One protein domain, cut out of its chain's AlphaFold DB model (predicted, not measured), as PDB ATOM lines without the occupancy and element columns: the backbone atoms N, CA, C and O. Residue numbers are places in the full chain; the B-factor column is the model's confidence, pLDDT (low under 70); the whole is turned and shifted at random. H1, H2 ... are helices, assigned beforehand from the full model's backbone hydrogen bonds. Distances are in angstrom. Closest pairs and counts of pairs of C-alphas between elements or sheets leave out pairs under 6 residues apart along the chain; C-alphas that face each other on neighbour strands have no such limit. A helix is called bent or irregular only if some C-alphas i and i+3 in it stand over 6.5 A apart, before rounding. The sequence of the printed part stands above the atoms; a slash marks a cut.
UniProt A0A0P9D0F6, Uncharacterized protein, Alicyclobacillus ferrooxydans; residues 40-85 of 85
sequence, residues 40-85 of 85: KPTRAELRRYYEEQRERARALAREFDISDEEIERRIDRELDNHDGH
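What this domain is: This is residues 40 to 85 of the 85 residues of an uncharacterized protein of Alicyclobacillus ferrooxydans (UniProt A0A0P9D0F6). Two straight helices make an open L: the longer arm is H1, the shorter arm is H2, and a tight link at the corner joins them. No third part fills the angle between the arms, and neither helix folds back on the other. The printed part has 46 residues with two named helices, H1 then H2, and no named strand; its class is all helix. It is extended, with a radius of gyration of the C-alphas of 18.1 A, and the C-alphas span 53 by 25 by 10 A along their three main axes.

Where its parts are: The printed part begins at Lys 40, and residues 40 to 42 come before the first helix. H1 is residues 43 to 64, from C-alpha 43 at (290.173, 269.567, 138.621) to C-alpha 64 at (302.515, 265.103, 167.377), a length of 31.6 A. Residues 65 to 67 are the link. H2 is residues 68 to 83, from C-alpha 68 at (304.896, 263.308, 177.002) to C-alpha 83 at (325.111, 253.913, 173.154), a length of 22.6 A. Gly 84 and His 85 follow.

How they stand to each other: H1 and H2 are apart, with no C-alpha of the one within 8 A of the other. The link between them is tight, with 3 residues. Residues 40 to 65 stand free, of which 43 to 64 belong to H1. Residues 67 to 73, of which 68 to 73 belong to H2, and residues 75 to 85, of which 75 to 83 belong to H2, also stand free. In H1 and H2 every O i to N i+4 pair is within hydrogen-bond range. Neither helix is bent.

The domain as a whole: The two C-alphas farthest apart are those of Lys 40 and Gly 84, at 54.2 A. The printed part has no cut, and it ends at His 85, the chain's last residue. The mean pLDDT of the printed part is 80.4; residue 68 and residues 83 to 85 are under 70.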
ATOM      1  N   LYS A  40     295.967 276.595 134.210       75.62
ATOM      2  CA  LYS A  40     295.129 276.497 135.406       75.62
ATOM      3  C   LYS A  40     295.063 275.010 135.746       75.62
ATOM      4  O   LYS A  40     294.707 274.244 134.847       75.62
ATOM      5  N   PRO A  41     295.422 274.611 136.977       76.50
ATOM      6  CA  PRO A  41     295.496 273.205 137.309       76.50
ATOM      7  C   PRO A  41     294.140 272.565 137.043       76.50
ATOM      8  O   PRO A  41     293.082 273.153 137.308       76.50
ATOM      9  N   THR A  42     294.165 271.378 136.454       84.06
ATOM     10  CA  THR A  42     292.934 270.650 136.161       84.06
ATOM     11  C   THR A  42     292.230 270.282 137.472       84.06
ATOM     12  O   THR A  42     292.845 270.189 138.537       84.06
ATOM     13  N   ARG A  43     290.915 270.029 137.428       84.25
ATOM     14  CA  ARG A  43     290.173 269.567 138.621       84.25
ATOM     15  C   ARG A  43     290.785 268.298 139.232       84.25
ATOM     16  O   ARG A  43     290.726 268.126 140.445       84.25
ATOM     17  N   ALA A  44     291.370 267.435 138.402       85.00
ATOM     18  CA  ALA A  44     292.047 266.219 138.840       85.00
ATOM     19  C   ALA A  44     293.351 266.519 139.599       85.00
ATOM     20  O   ALA A  44     293.584 265.935 140.654       85.00
ATOM     21  N   GLU A  45     294.163 267.459 139.107       84.38
ATOM     22  CA  GLU A  45     295.394 267.901 139.780       84.38
ATOM     23  C   GLU A  45     295.097 268.556 141.129       84.38
ATOM     24  O   GLU A  45     295.725 268.220 142.131       84.38
ATOM     25  N   LEU A  46     294.080 269.423 141.185       86.50
ATOM     26  CA  LEU A  46     293.642 270.040 142.439       86.50
ATOM     27  C   LEU A  46     293.166 268.994 143.450       86.50
ATOM     28  O   LEU A  46     293.502 269.081 144.628       86.50
ATOM     29  N   ARG A  47     292.402 267.992 143.001       89.62
ATOM     30  CA  ARG A  47     291.923 266.919 143.878       89.62
ATOM     31  C   ARG A  47     293.082 266.134 144.492       89.62
ATOM     32  O   ARG A  47     293.098 265.967 145.708       89.62
ATOM     33  N   ARG A  48     294.059 265.723 143.676       88.69
ATOM     34  CA  ARG A  48     295.261 265.019 144.151       88.69
ATOM     35  C   ARG A  48     296.037 265.852 145.166       88.69
ATOM     36  O   ARG A  48     296.406 265.338 146.213       88.69
ATOM     37  N   TYR A  49     296.208 267.144 144.888       88.00
ATOM     38  CA  TYR A  49     296.873 268.062 145.807       88.00
ATOM     39  C   TYR A  49     296.185 268.097 147.181       88.00
ATOM     40  O   TYR A  49     296.841 267.930 148.203       88.00
ATOM     41  N   TYR A  50     294.858 268.254 147.233       89.06
ATOM     42  CA  TYR A  50     294.138 268.288 148.513       89.06
ATOM     43  C   TYR A  50     294.119 266.944 149.253       89.06
ATOM     44  O   TYR A  50     294.120 266.930 150.485       89.06
ATOM     45  N   GLU A  51     294.085 265.825 148.529       92.25
ATOM     46  CA  GLU A  51     294.197 264.486 149.119       92.25
ATOM     47  C   GLU A  51     295.570 264.307 149.787       92.25
ATOM     48  O   GLU A  51     295.631 263.957 150.967       92.25
ATOM     49  N   GLU A  52     296.650 264.682 149.100       92.19
ATOM     50  CA  GLU A  52     298.013 264.623 149.633       92.19
ATOM     51  C   GLU A  52     298.200 265.530 150.862       92.19
ATOM     52  O   GLU A  52     298.766 265.115 151.874       92.19
ATOM     53  N   GLN A  53     297.669 266.757 150.827       89.00
ATOM     54  CA  GLN A  53     297.724 267.667 151.977       89.00
ATOM     55  C   GLN A  53     297.013 267.083 153.206       89.00
ATOM     56  O   GLN A  53     297.503 267.212 154.327       89.00
ATOM     57  N   ARG A  54     295.877 266.399 153.015       86.94
ATOM     58  CA  ARG A  54     295.162 265.727 154.110       86.94
ATOM     59  C   ARG A  54     295.946 264.559 154.686       86.94
ATOM     60  O   ARG A  54     295.924 264.365 155.898       86.94
ATOM     61  N   GLU A  55     296.611 263.773 153.851       91.25
ATOM     62  CA  GLU A  55     297.452 262.674 154.327       91.25
ATOM     63  C   GLU A  55     298.638 263.185 155.137       91.25
ATOM     64  O   GLU A  55     298.861 262.692 156.243       91.25
ATOM     65  N   ARG A  56     299.318 264.230 154.652       86.75
ATOM     66  CA  ARG A  56     300.398 264.899 155.389       86.75
ATOM     67  C   ARG A  56     299.912 265.453 156.724       86.75
ATOM     68  O   ARG A  56     300.543 265.209 157.744       86.75
ATOM     69  N   ALA A  57     298.760 266.124 156.745       80.94
ATOM     70  CA  ALA A  57     298.180 266.648 157.980       80.94
ATOM     71  C   ALA A  57     297.855 265.536 158.989       80.94
ATOM     72  O   ALA A  57     298.117 265.691 160.175       80.94
ATOM     73  N   ARG A  58     297.327 264.393 158.532       82.19
ATOM     74  CA  ARG A  58     297.080 263.230 159.402       82.19
ATOM     75  C   ARG A  58     298.369 262.570 159.883       82.19
ATOM     76  O   ARG A  58     298.382 262.036 160.983       82.19
ATOM     77  N   ALA A  59     299.412 262.549 159.056       85.50
ATOM     78  CA  ALA A  59     300.716 262.029 159.446       85.50
ATOM     79  C   ALA A  59     301.327 262.889 160.555       85.50
ATOM     80  O   ALA A  59     301.654 262.347 161.602       85.50
ATOM     81  N   LEU A  60     301.346 264.210 160.365       80.31
ATOM     82  CA  LEU A  60     301.804 265.164 161.374       80.31
ATOM     83  C   LEU A  60     300.949 265.080 162.640       80.31
ATOM     84  O   LEU A  60     301.487 265.001 163.732       80.31
ATOM     85  N   ALA A  61     299.621 265.020 162.513       77.12
ATOM     86  CA  ALA A  61     298.748 264.860 163.672       77.12
ATOM     87  C   ALA A  61     299.104 263.601 164.470       77.12
ATOM     88  O   ALA A  61     299.262 263.694 165.670       77.12
ATOM     89  N   ARG A  62     299.316 262.447 163.825       80.25
ATOM     90  CA  ARG A  62     299.748 261.226 164.529       80.25
ATOM     91  C   ARG A  62     301.153 261.322 165.121       80.25
ATOM     92  O   ARG A  62     301.413 260.691 166.132       80.25
ATOM     93  N   GLU A  63     302.055 262.041 164.463       78.00
ATOM     94  CA  GLU A  63     303.419 262.251 164.950       78.00
ATOM     95  C   GLU A  63     303.441 263.127 166.207       78.00
ATOM     96  O   GLU A  63     304.207 262.844 167.118       78.00
ATOM     97  N   PHE A  64     302.579 264.145 166.270       75.00
ATOM     98  CA  PHE A  64     302.515 265.103 167.377       75.00
ATOM     99  C   PHE A  64     301.449 264.785 168.439       75.00
ATOM    100  O   PHE A  64     301.479 265.394 169.500       75.00
ATOM    101  N   ASP A  65     300.532 263.845 168.194       77.75
ATOM    102  CA  ASP A  65     299.545 263.343 169.175       77.75
ATOM    103  C   ASP A  65     300.151 262.296 170.134       77.75
ATOM    104  O   ASP A  65     299.442 261.552 170.808       77.75
ATOM    105  N   ILE A  66     301.483 262.204 170.182       76.06
ATOM    106  CA  ILE A  66     302.199 261.390 171.164       76.06
ATOM    107  C   ILE A  66     302.182 262.097 172.523       76.06
ATOM    108  O   ILE A  66     302.381 263.307 172.607       76.06
ATOM    109  N   SER A  67     301.918 261.350 173.597       72.00
ATOM    110  CA  SER A  67     301.956 261.898 174.955       72.00
ATOM    111  C   SER A  67     303.395 262.145 175.412       72.00
ATOM    112  O   SER A  67     304.320 261.491 174.930       72.00
ATOM    113  N   ASP A  68     303.584 263.030 176.394       69.94
ATOM    114  CA  ASP A  68     304.896 263.308 177.002       69.94
ATOM    115  C   ASP A  68     305.603 262.021 177.476       69.94
ATOM    116  O   ASP A  68     306.802 261.847 177.289       69.94
ATOM    117  N   GLU A  69     304.847 261.056 178.002       72.94
ATOM    118  CA  GLU A  69     305.367 259.746 178.419       72.94
ATOM    119  C   GLU A  69     305.812 258.868 177.231       72.94
ATOM    120  O   GLU A  69     306.752 258.078 177.333       72.94
ATOM    121  N   GLU A  70     305.155 258.988 176.075       74.50
ATOM    122  CA  GLU A  70     305.563 258.316 174.835       74.50
ATOM    123  C   GLU A  70     306.842 258.945 174.261       74.50
ATOM    124  O   GLU A  70     307.690 258.229 173.724       74.50
ATOM    125  N   ILE A  71     306.990 260.267 174.406       77.31
ATOM    126  CA  ILE A  71     308.182 261.022 174.003       77.31
ATOM    127  C   ILE A  71     309.394 260.554 174.810       77.31
ATOM    128  O   ILE A  71     310.385 260.150 174.204       77.31
ATOM    129  N   GLU A  72     309.298 260.515 176.141       78.00
ATOM    130  CA  GLU A  72     310.391 260.052 177.014       78.00
ATOM    131  C   GLU A  72     310.805 258.609 176.679       78.00
ATOM    132  O   GLU A  72     311.976 258.328 176.428       78.00
ATOM    133  N   ARG A  73     309.836 257.695 176.514       82.88
ATOM    134  CA  ARG A  73     310.119 256.296 176.129       82.88
ATOM    135  C   ARG A  73     310.784 256.159 174.760       82.88
ATOM    136  O   ARG A  73     311.498 255.182 174.518       82.88
ATOM    137  N   ARG A  74     310.495 257.071 173.830       83.69
ATOM    138  CA  ARG A  74     311.106 257.081 172.497       83.69
ATOM    139  C   ARG A  74     312.528 257.628 172.547       83.69
ATOM    140  O   ARG A  74     313.395 257.030 171.918       83.69
ATOM    141  N   ILE A  75     312.760 258.687 173.321       82.38
ATOM    142  CA  ILE A  75     314.089 259.261 173.564       82.38
ATOM    143  C   ILE A  75     315.000 258.219 174.222       82.38
ATOM    144  O   ILE A  75     316.076 257.953 173.693       82.38
ATOM    145  N   ASP A  76     314.540 257.550 175.283       85.94
ATOM    146  CA  ASP A  76     315.308 256.500 175.968       85.94
ATOM    147  C   ASP A  76     315.710 255.364 175.018       85.94
ATOM    148  O   ASP A  76     316.847 254.898 175.027       85.94
ATOM    149  N   ARG A  77     314.793 254.937 174.139       84.81
ATOM    150  CA  ARG A  77     315.054 253.876 173.151       84.81
ATOM    151  C   ARG A  77     316.026 254.312 172.055       84.81
ATOM    152  O   ARG A  77     316.767 253.484 171.527       84.81
ATOM    153  N   GLU A  78     315.970 255.575 171.643       81.19
ATOM    154  CA  GLU A  78     316.899 256.128 170.657       81.19
ATOM    155  C   GLU A  78     318.305 256.289 171.253       81.19
ATOM    156  O   GLU A  78     319.271 255.970 170.565       81.19
ATOM    157  N   LEU A  79     318.421 256.675 172.529       81.81
ATOM    158  CA  LEU A  79     319.690 256.761 173.260       81.81
ATOM    159  C   LEU A  79     320.316 255.380 173.511       81.81
ATOM    160  O   LEU A  79     321.483 255.182 173.190       81.81
ATOM    161  N   ASP A  80     319.538 254.395 173.968       80.81
ATOM    162  CA  ASP A  80     320.017 253.023 174.220       80.81
ATOM    163  C   ASP A  80     320.540 252.343 172.937       80.81
ATOM    164  O   ASP A  80     321.569 251.667 172.935       80.81
ATOM    165  N   ASN A  81     319.892 252.599 171.792       76.31
ATOM    166  CA  ASN A  81     320.379 252.141 170.487       76.31
ATOM    167  C   ASN A  81     321.622 252.900 169.988       76.31
ATOM    168  O   ASN A  81     322.333 252.381 169.127       76.31
ATOM    169  N   HIS A  82     321.866 254.128 170.457       70.44
ATOM    170  CA  HIS A  82     323.031 254.927 170.064       70.44
ATOM    171  C   HIS A  82     324.266 254.609 170.918       70.44
ATOM    172  O   HIS A  82     325.376 254.616 170.393       70.44
ATOM    173  N   ASP A  83     324.060 254.264 172.191       68.88
ATOM    174  CA  ASP A  83     325.111 253.913 173.154       68.88
ATOM    175  C   ASP A  83     325.476 252.410 173.138       68.88
ATOM    176  O   ASP A  83     326.469 251.995 173.734       68.88
ATOM    177  N   GLY A  84     324.694 251.580 172.435       59.91
ATOM    178  CA  GLY A  84     324.922 250.141 172.252       59.91
ATOM    179  C   GLY A  84     325.937 249.746 171.164       59.91
ATOM    180  O   GLY A  84     325.997 248.562 170.808       59.91
ATOM    181  N   HIS A  85     326.714 250.694 170.624       50.06
ATOM    182  CA  HIS A  85     327.766 250.471 169.619       50.06
ATOM    183  C   HIS A  85     329.152 250.934 170.078       50.06
ATOM    184  O   HIS A  85     329.289 252.099 170.503       50.06
TER     185      HIS A  85